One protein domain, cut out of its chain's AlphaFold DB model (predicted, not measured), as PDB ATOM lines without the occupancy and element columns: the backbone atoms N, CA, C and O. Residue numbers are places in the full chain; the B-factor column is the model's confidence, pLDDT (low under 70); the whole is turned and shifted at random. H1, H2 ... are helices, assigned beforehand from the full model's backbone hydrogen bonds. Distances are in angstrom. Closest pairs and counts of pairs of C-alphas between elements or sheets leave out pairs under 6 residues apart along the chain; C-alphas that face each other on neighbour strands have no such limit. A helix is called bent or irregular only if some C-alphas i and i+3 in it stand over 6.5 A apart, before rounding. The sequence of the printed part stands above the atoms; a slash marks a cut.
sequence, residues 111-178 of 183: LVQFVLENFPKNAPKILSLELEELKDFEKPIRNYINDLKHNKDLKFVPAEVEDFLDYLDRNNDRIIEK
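Overview. This is residues 111 to 178 of the 183 residues of an uncharacterized protein of Caenorhabditis elegans (UniProt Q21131). Four helices stand in a ring: the long, kinked H3 has H2 folded back on it as a helical hairpin, H4 crosses H3 at a steep tilt, and H1 closes the ring, packing on H4 and meeting H2 only at the corner by their link. The short H5 sits at one end of the body, and the far end of H3 makes the other end. The printed part has 68 residues with five named helices, in the order H1, H2, H3, H4, H5, and no named strand; the class is all helix. It is compact, with a radius of gyration of the C-alphas of 11.5 A, and elongated, spanning 34 by 20 by 19 A.

Along the chain. H3, the longest helix, is residues 132 to 150, 29.2 A from C-alpha 132 at (15.239, -27.567, 12.212) to C-alpha 150 at (9.103, -36.564, 39.340). It is irregular: C-alphas 136 and 139 are 7.1 A apart, and it has a kink of 38 degrees near residue 139. H2 is residues 119 to 127, 11.8 A long; it is neither bent nor irregular, but only just: C-alphas 121 and 124 are 6.3 A apart. H4 is residues 159 to 170, 16.3 A long. H1 is residues 111 to 117, 10.0 A, and H5 is residues 172 to 178, 10.1 A, ending with C-alpha 178 at (27.649, -30.303, 13.518).

Arrangement. H3 and H2 touch as a hairpin at a shallow tilt of 18 degrees, opposite ways; their closest C-alphas are those of Ile 145 and Pro 120, 5.3 A apart. H3, with residues 137 to 144 alone, touches residues 160 to 164 of H4 at a steep tilt of 50 degrees, opposite ways, closest at the C-alphas of Phe 137 and Phe 164, 6.3 A. Residues 165 to 169 alone of H4 touch H1 at a steep tilt of 48 degrees, opposite ways, closest at the C-alphas of Leu 165 and Val 112, 6.0 A. H1 and H2 touch only at the corner by their link, closest at the C-alphas of Val 115 and Asn 122, 5.1 A. H1 and H5 only just touch, with 3 pairs of C-alphas within 8 A, about perpendicular at 83 degrees; the closest are those of Leu 111 and Asn 172, 5.8 A. H1 and H3 are apart, and so are H2 and H4. In H1, H4 and H5 every O i to N i+4 pair is within hydrogen-bond range; in H2 it is 3 of 5 and in H3 11 of 15.

Size, cuts and confidence. The C-alphas farthest apart are those of His 150 and Glu 177, 34.1 A. The printed part has no cut. The links H1 to H2, H2 to H3 and H4 to H5 are tight, and the link H3 to H4, with 8 residues, is short. The mean pLDDT of the printed part is 93.2, and no printed residue is under 70.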
ATOM      1  N   LEU A 111      26.070 -41.252  19.276       92.12
ATOM      2  CA  LEU A 111      25.129 -40.205  19.665       92.12
ATOM      3  C   LEU A 111      23.967 -40.722  20.525       92.12
ATOM      4  O   LEU A 111      23.594 -40.076  21.505       92.12
ATOM      5  N   VAL A 112      23.413 -41.885  20.176       94.30
ATOM      6  CA  VAL A 112      22.365 -42.551  20.962       94.30
ATOM      7  C   VAL A 112      22.939 -42.963  22.311       94.30
ATOM      8  O   VAL A 112      22.373 -42.617  23.346       94.30
ATOM      9  N   GLN A 113      24.120 -43.585  22.306       92.63
ATOM     10  CA  GLN A 113      24.842 -43.943  23.525       92.63
ATOM     11  C   GLN A 113      25.074 -42.720  24.424       92.63
ATOM     12  O   GLN A 113      24.727 -42.742  25.604       92.63
ATOM     13  N   PHE A 114      25.584 -41.620  23.861       93.61
ATOM     14  CA  PHE A 114      25.787 -40.362  24.581       93.61
ATOM     15  C   PHE A 114      24.502 -39.862  25.246       93.61
ATOM     16  O   PHE A 114      24.525 -39.416  26.395       93.61
ATOM     17  N   VAL A 115      23.365 -39.923  24.551       94.32
ATOM     18  CA  VAL A 115      22.082 -39.528  25.135       94.32
ATOM     19  C   VAL A 115      21.662 -40.495  26.243       94.32
ATOM     20  O   VAL A 115      21.321 -40.029  27.330       94.32
ATOM     21  N   LEU A 116      21.733 -41.809  26.024       92.77
ATOM     22  CA  LEU A 116      21.296 -42.823  26.990       92.77
ATOM     23  C   LEU A 116      22.135 -42.852  28.279       92.77
ATOM     24  O   LEU A 116      21.582 -43.111  29.345       92.77
ATOM     25  N   GLU A 117      23.425 -42.500  28.230       91.41
ATOM     26  CA  GLU A 117      24.298 -42.415  29.416       91.41
ATOM     27  C   GLU A 117      23.757 -41.479  30.507       91.41
ATOM     28  O   GLU A 117      23.939 -41.718  31.704       91.41
ATOM     29  N   ASN A 118      23.110 -40.381  30.110       92.35
ATOM     30  CA  ASN A 118      22.428 -39.483  31.032       92.35
ATOM     31  C   ASN A 118      21.367 -38.673  30.289       92.35
ATOM     32  O   ASN A 118      21.559 -37.486  30.003       92.35
ATOM     33  N   PHE A 119      20.242 -39.317  29.992       94.29
ATOM     34  CA  PHE A 119      19.196 -38.741  29.151       94.29
ATOM     35  C   PHE A 119      18.763 -37.328  29.591       94.29
ATOM     36  O   PHE A 119      18.840 -36.411  28.767       94.29
ATOM     37  N   PRO A 120      18.429 -37.064  30.877       94.56
ATOM     38  CA  PRO A 120      18.028 -35.727  31.322       94.56
ATOM     39  C   PRO A 120      19.087 -34.636  31.139       94.56
ATOM     40  O   PRO A 120      18.740 -33.459  31.040       94.56
ATOM     41  N   LYS A 121      20.373 -35.001  31.121       95.05
ATOM     42  CA  LYS A 121      21.495 -34.065  30.977       95.05
ATOM     43  C   LYS A 121      21.952 -33.911  29.528       95.05
ATOM     44  O   LYS A 121      22.381 -32.823  29.147       95.05
ATOM     45  N   ASN A 122      21.929 -34.988  28.750       95.96
ATOM     46  CA  ASN A 122      22.567 -35.051  27.439       95.96
ATOM     47  C   ASN A 122      21.590 -34.782  26.291       95.96
ATOM     48  O   ASN A 122      21.970 -34.064  25.369       95.96
ATOM     49  N   ALA A 123      20.329 -35.225  26.373       96.11
ATOM     50  CA  ALA A 123      19.333 -34.915  25.341       96.11
ATOM     51  C   ALA A 123      19.158 -33.395  25.108       96.11
ATOM     52  O   ALA A 123      19.181 -32.972  23.951       96.11
ATOM     53  N   PRO A 124      19.109 -32.528  26.148       95.00
ATOM     54  CA  PRO A 124      19.042 -31.079  25.942       95.00
ATOM     55  C   PRO A 124      20.225 -30.486  25.171       95.00
ATOM     56  O   PRO A 124      20.046 -29.475  24.502       95.00
ATOM     57  N   LYS A 125      21.416 -31.099  25.240       93.62
ATOM     58  CA  LYS A 125      22.599 -30.636  24.494       93.62
ATOM     59  C   LYS A 125      22.479 -30.912  23.000       93.62
ATOM     60  O   LYS A 125      23.010 -30.162  22.190       93.62
ATOM     61  N   ILE A 126      21.796 -31.998  22.642       93.53
ATOM     62  CA  ILE A 126      21.505 -32.314  21.244       93.53
ATOM     63  C   ILE A 126      20.444 -31.353  20.712       93.53
ATOM     64  O   ILE A 126      20.616 -30.777  19.644       93.53
ATOM     65  N   LEU A 127      19.393 -31.102  21.497       94.16
ATOM     66  CA  LEU A 127      18.355 -30.134  21.135       94.16
ATOM     67  C   LEU A 127      18.895 -28.696  21.026       94.16
ATOM     68  O   LEU A 127      18.420 -27.932  20.196       94.16
ATOM     69  N   SER A 128      19.924 -28.326  21.798       92.57
ATOM     70  CA  SER A 128      20.547 -26.994  21.710       92.57
ATOM     71  C   SER A 128      21.382 -26.756  20.449       92.57
ATOM     72  O   SER A 128      21.927 -25.670  20.295       92.57
ATOM     73  N   LEU A 129      21.509 -27.742  19.554       89.89
ATOM     74  CA  LEU A 129      22.117 -27.542  18.234       89.89
ATOM     75  C   LEU A 129      21.203 -26.767  17.270       89.89
ATOM     76  O   LEU A 129      21.626 -26.479  16.154       89.89
ATOM     77  N   GLU A 130      19.959 -26.478  17.678       87.52
ATOM     78  CA  GLU A 130      18.973 -25.687  16.921       87.52
ATOM     79  C   GLU A 130      18.772 -26.191  15.480       87.52
ATOM     80  O   GLU A 130      18.539 -25.428  14.541       87.52
ATOM     81  N   LEU A 131      18.863 -27.513  15.293       90.95
ATOM     82  CA  LEU A 131      18.576 -28.154  14.013       90.95
ATOM     83  C   LEU A 131      17.071 -28.119  13.767       90.95
ATOM     84  O   LEU A 131      16.300 -28.544  14.627       90.95
ATOM     85  N   GLU A 132      16.657 -27.662  12.584       93.48
ATOM     86  CA  GLU A 132      15.239 -27.567  12.212       93.48
ATOM     87  C   GLU A 132      14.512 -28.900  12.422       93.48
ATOM     88  O   GLU A 132      13.407 -28.939  12.950       93.48
ATOM     89  N   GLU A 133      15.172 -30.003  12.081       91.66
ATOM     90  CA  GLU A 133      14.615 -31.349  12.169       91.66
ATOM     91  C   GLU A 133      14.490 -31.874  13.606       91.66
ATOM     92  O   GLU A 133      13.818 -32.878  13.830       91.66
ATOM     93  N   LEU A 134      15.140 -31.232  14.582       94.30
ATOM     94  CA  LEU A 134      15.037 -31.610  15.993       94.30
ATOM     95  C   LEU A 134      13.875 -30.924  16.719       94.30
ATOM     96  O   LEU A 134      13.518 -31.348  17.820       94.30
ATOM     97  N   LYS A 135      13.263 -29.901  16.110       94.32
ATOM     98  CA  LYS A 135      12.200 -29.103  16.738       94.32
ATOM     99  C   LYS A 135      10.992 -29.939  17.145       94.32
ATOM    100  O   LYS A 135      10.440 -29.724  18.224       94.32
ATOM    101  N   ASP A 136      10.627 -30.925  16.327       94.77
ATOM    102  CA  ASP A 136       9.483 -31.804  16.591       94.77
ATOM    103  C   ASP A 136       9.679 -32.654  17.860       94.77
ATOM    104  O   ASP A 136       8.713 -32.980  18.552       94.77
ATOM    105  N   PHE A 137      10.931 -32.938  18.237       97.11
ATOM    106  CA  PHE A 137      11.259 -33.708  19.438       97.11
ATOM    107  C   PHE A 137      11.370 -32.846  20.697       97.11
ATOM    108  O   PHE A 137      11.267 -33.369  21.807       97.11
ATOM    109  N   GLU A 138      11.547 -31.527  20.589       96.28
ATOM    110  CA  GLU A 138      11.852 -30.687  21.754       96.28
ATOM    111  C   GLU A 138      10.810 -30.797  22.870       96.28
ATOM    112  O   GLU A 138      11.156 -30.984  24.041       96.28
ATOM    113  N   LYS A 139       9.526 -30.671  22.525       96.74
ATOM    114  CA  LYS A 139       8.440 -30.709  23.509       96.74
ATOM    115  C   LYS A 139       8.279 -32.108  24.129       96.74
ATOM    116  O   LYS A 139       8.278 -32.171  25.361       96.74
ATOM    117  N   PRO A 140       8.188 -33.212  23.356       96.99
ATOM    118  CA  PRO A 140       8.158 -34.563  23.920       96.99
ATOM    119  C   PRO A 140       9.340 -34.869  24.845       96.99
ATOM    120  O   PRO A 140       9.144 -35.343  25.963       96.99
ATOM    121  N   ILE A 141      10.560 -34.512  24.436       97.06
ATOM    122  CA  ILE A 141      11.769 -34.774  25.223       97.06
ATOM    123  C   ILE A 141      11.767 -33.956  26.516       97.06
ATOM    124  O   ILE A 141      12.070 -34.487  27.583       97.06
ATOM    125  N   ARG A 142      11.367 -32.678  26.472       96.30
ATOM    126  CA  ARG A 142      11.226 -31.857  27.688       96.30
ATOM    127  C   ARG A 142      10.181 -32.421  28.649       96.30
ATOM    128  O   ARG A 142      10.427 -32.408  29.855       96.30
ATOM    129  N   ASN A 143       9.054 -32.911  28.135       96.11
ATOM    130  CA  ASN A 143       8.022 -33.549  28.953       96.11
ATOM    131  C   ASN A 143       8.575 -34.798  29.641       96.11
ATOM    132  O   ASN A 143       8.536 -34.875  30.865       96.11
ATOM    133  N   TYR A 144       9.209 -35.693  28.884       96.60
ATOM    134  CA  TYR A 144       9.788 -36.916  29.434       96.60
ATOM    135  C   TYR A 144      10.892 -36.640  30.468       96.60
ATOM    136  O   TYR A 144      10.943 -37.267  31.523       96.60
ATOM    137  N   ILE A 145      11.743 -35.633  30.239       95.70
ATOM    138  CA  ILE A 145      12.735 -35.193  31.233       95.70
ATOM    139  C   ILE A 145      12.064 -34.708  32.523       95.70
ATOM    140  O   ILE A 145      12.592 -34.936  33.612       95.70
ATOM    141  N   ASN A 146      10.930 -34.014  32.429       95.52
ATOM    142  CA  ASN A 146      10.186 -33.591  33.612       95.52
ATOM    143  C   ASN A 146       9.542 -34.786  34.323       95.52
ATOM    144  O   ASN A 146       9.629 -34.858  35.549       95.52
ATOM    145  N   ASP A 147       9.009 -35.757  33.585       94.45
ATOM    146  CA  ASP A 147       8.472 -36.992  34.161       94.45
ATOM    147  C   ASP A 147       9.554 -37.765  34.928       94.45
ATOM    148  O   ASP A 147       9.336 -38.148  36.076       94.45
ATOM    149  N   LEU A 148      10.767 -37.877  34.373       92.62
ATOM    150  CA  LEU A 148      11.920 -38.496  35.041       92.62
ATOM    151  C   LEU A 148      12.356 -37.762  36.321       92.62
ATOM    152  O   LEU A 148      12.884 -38.381  37.247       92.62
ATOM    153  N   LYS A 149      12.151 -36.440  36.413       90.75
ATOM    154  CA  LYS A 149      12.431 -35.683  37.649       90.75
ATOM    155  C   LYS A 149      11.431 -36.005  38.754       90.75
ATOM    156  O   LYS A 149      11.816 -36.016  39.922       90.75
ATOM    157  N   HIS A 150      10.170 -36.236  38.395       90.59
ATOM    158  CA  HIS A 150       9.103 -36.564  39.340       90.59
ATOM    159  C   HIS A 150       9.050 -38.056  39.676       90.59
ATOM    160  O   HIS A 150       8.648 -38.419  40.780       90.59
ATOM    161  N   ASN A 151       9.498 -38.910  38.757       89.88
ATOM    162  CA  ASN A 151       9.567 -40.351  38.917       89.88
ATOM    163  C   ASN A 151      10.858 -40.894  38.288       89.88
ATOM    164  O   ASN A 151      10.905 -41.212  37.102       89.88
ATOM    165  N   LYS A 152      11.910 -41.026  39.101       82.65
ATOM    166  CA  LYS A 152      13.201 -41.567  38.643       82.65
ATOM    167  C   LYS A 152      13.122 -43.034  38.214       82.65
ATOM    168  O   LYS A 152      13.960 -43.464  37.432       82.65
ATOM    169  N   ASP A 153      12.120 -43.767  38.697       83.39
ATOM    170  CA  ASP A 153      11.909 -45.189  38.408       83.39
ATOM    171  C   ASP A 153      10.893 -45.401  37.272       83.39
ATOM    172  O   ASP A 153      10.278 -46.467  37.162       83.39
ATOM    173  N   LEU A 154      10.665 -44.382  36.436       84.25
ATOM    174  CA  LEU A 154       9.780 -44.483  35.284       84.25
ATOM    175  C   LEU A 154      10.287 -45.580  34.335       84.25
ATOM    176  O   LEU A 154      11.345 -45.464  33.728       84.25
ATOM    177  N   LYS A 155       9.511 -46.662  34.216       82.25
ATOM    178  CA  LYS A 155       9.841 -47.822  33.368       82.25
ATOM    179  C   LYS A 155       9.348 -47.694  31.931       82.25
ATOM    180  O   LYS A 155       9.671 -48.538  31.106       82.25
ATOM    181  N   PHE A 156       8.498 -46.707  31.665       88.65
ATOM    182  CA  PHE A 156       7.855 -46.533  30.372       88.65
ATOM    183  C   PHE A 156       8.546 -45.419  29.593       88.65
ATOM    184  O   PHE A 156       8.632 -44.293  30.081       88.65
ATOM    185  N   VAL A 157       8.996 -45.747  28.385       90.81
ATOM    186  CA  VAL A 157       9.543 -44.793  27.421       90.81
ATOM    187  C   VAL A 157       8.430 -44.453  26.422       90.81
ATOM    188  O   VAL A 157       7.872 -45.366  25.817       90.81
ATOM    189  N   PRO A 158       8.039 -43.175  26.275       94.31
ATOM    190  CA  PRO A 158       7.078 -42.758  25.256       94.31
ATOM    191  C   PRO A 158       7.599 -43.011  23.838       94.31
ATOM    192  O   PRO A 158       8.796 -42.866  23.588       94.31
ATOM    193  N   ALA A 159       6.695 -43.296  22.898       95.17
ATOM    194  CA  ALA A 159       7.047 -43.557  21.500       95.17
ATOM    195  C   ALA A 159       7.828 -42.393  20.866       95.17
ATOM    196  O   ALA A 159       8.779 -42.610  20.131       95.17
ATOM    197  N   GLU A 160       7.509 -41.150  21.225       96.10
ATOM    198  CA  GLU A 160       8.202 -39.965  20.711       96.10
ATOM    199  C   GLU A 160       9.662 -39.872  21.185       96.10
ATOM    200  O   GLU A 160      10.494 -39.228  20.543       96.10
ATOM    201  N   VAL A 161       9.986 -40.492  22.326       96.21
ATOM    202  CA  VAL A 161      11.366 -40.607  22.811       96.21
ATOM    203  C   VAL A 161      12.108 -41.686  22.029       96.21
ATOM    204  O   VAL A 161      13.269 -41.478  21.688       96.21
ATOM    205  N   GLU A 162      11.449 -42.799  21.707       95.67
ATOM    206  CA  GLU A 162      12.008 -43.831  20.823       95.67
ATOM    207  C   GLU A 162      12.262 -43.261  19.416       95.67
ATOM    208  O   GLU A 162      13.380 -43.360  18.919       95.67
ATOM    209  N   ASP A 163      11.300 -42.533  18.840       96.87
ATOM    210  CA  ASP A 163      11.438 -41.863  17.538       96.87
ATOM    211  C   ASP A 163      12.615 -40.874  17.511       96.87
ATOM    212  O   ASP A 163      13.316 -40.747  16.501       96.87
ATOM    213  N   PHE A 164      12.850 -40.170  18.624       97.19
ATOM    214  CA  PHE A 164      14.014 -39.303  18.780       97.19
ATOM    215  C   PHE A 164      15.314 -40.108  18.748       97.19
ATOM    216  O   PHE A 164      16.224 -39.748  18.004       97.19
ATOM    217  N   LEU A 165      15.417 -41.200  19.509       96.17
ATOM    218  CA  LEU A 165      16.612 -42.051  19.514       96.17
ATOM    219  C   LEU A 165      16.858 -42.674  18.129       96.17
ATOM    220  O   LEU A 165      17.982 -42.615  17.632       96.17
ATOM    221  N   ASP A 166      15.811 -43.131  17.446       94.10
ATOM    222  CA  ASP A 166      15.874 -43.632  16.068       94.10
ATOM    223  C   ASP A 166      16.303 -42.550  15.069       94.10
ATOM    224  O   ASP A 166      16.978 -42.813  14.065       94.10
ATOM    225  N   TYR A 167      15.885 -41.305  15.295       96.33
ATOM    226  CA  TYR A 167      16.344 -40.173  14.502       96.33
ATOM    227  C   TYR A 167      17.842 -39.923  14.713       96.33
ATOM    228  O   TYR A 167      18.568 -39.729  13.731       96.33
ATOM    229  N   LEU A 168      18.310 -39.955  15.966       95.99
ATOM    230  CA  LEU A 168      19.726 -39.810  16.299       95.99
ATOM    231  C   LEU A 168      20.564 -40.939  15.703       95.99
ATOM    232  O   LEU A 168      21.617 -40.653  15.140       95.99
ATOM    233  N   ASP A 169      20.093 -42.186  15.754       93.44
ATOM    234  CA  ASP A 169      20.797 -43.305  15.131       93.44
ATOM    235  C   ASP A 169      20.946 -43.086  13.620       93.44
ATOM    236  O   ASP A 169      22.050 -43.144  13.066       93.44
ATOM    237  N   ARG A 170      19.851 -42.752  12.929       94.25
ATOM    238  CA  ARG A 170      19.863 -42.541  11.471       94.25
ATOM    239  C   ARG A 170      20.720 -41.353  11.033       94.25
ATOM    240  O   ARG A 170      21.229 -41.364   9.917       94.25
ATOM    241  N   ASN A 171      20.891 -40.351  11.894       95.31
ATOM    242  CA  ASN A 171      21.602 -39.108  11.587       95.31
ATOM    243  C   ASN A 171      22.911 -38.931  12.375       95.31
ATOM    244  O   ASN A 171      23.451 -37.824  12.391       95.31
ATOM    245  N   ASN A 172      23.418 -39.995  13.005       93.84
ATOM    246  CA  ASN A 172      24.547 -39.958  13.939       93.84
ATOM    247  C   ASN A 172      25.729 -39.125  13.421       93.84
ATOM    248  O   ASN A 172      26.114 -38.141  14.049       93.84
ATOM    249  N   ASP A 173      26.258 -39.474  12.247       92.58
ATOM    250  CA  ASP A 173      27.474 -38.856  11.709       92.58
ATOM    251  C   ASP A 173      27.257 -37.373  11.390       92.58
ATOM    252  O   ASP A 173      28.077 -36.523  11.737       92.58
ATOM    253  N   ARG A 174      26.094 -37.049  10.813       92.36
ATOM    254  CA  ARG A 174      25.694 -35.682  10.458       92.36
ATOM    255  C   ARG A 174      25.575 -34.783  11.688       92.36
ATOM    256  O   ARG A 174      25.958 -33.617  11.641       92.36
ATOM    257  N   ILE A 175      25.011 -35.296  12.780       92.37
ATOM    258  CA  ILE A 175      24.846 -34.517  14.013       92.37
ATOM    259  C   ILE A 175      26.193 -34.362  14.724       92.37
ATOM    260  O   ILE A 175      26.505 -33.259  15.168       92.37
ATOM    261  N   ILE A 176      27.018 -35.414  14.776       91.57
ATOM    262  CA  ILE A 176      28.372 -35.344  15.350       91.57
ATOM    263  C   ILE A 176      29.230 -34.312  14.611       91.57
ATOM    264  O   ILE A 176      29.901 -33.504  15.251       91.57
ATOM    265  N   GLU A 177      29.181 -34.281  13.278       90.37
ATOM    266  CA  GLU A 177      29.884 -33.269  12.483       90.37
ATOM    267  C   GLU A 177      29.462 -31.845  12.881       90.37
ATOM    268  O   GLU A 177      30.308 -30.981  13.114       90.37
ATOM    269  N   LYS A 178      28.155 -31.602  13.052       86.64
ATOM    270  CA  LYS A 178      27.649 -30.303  13.518       86.64
ATOM    271  C   LYS A 178      28.077 -29.973  14.948       86.64
ATOM    272  O   LYS A 178      28.399 -28.818  15.219       86.64
TER     273      LYS A 178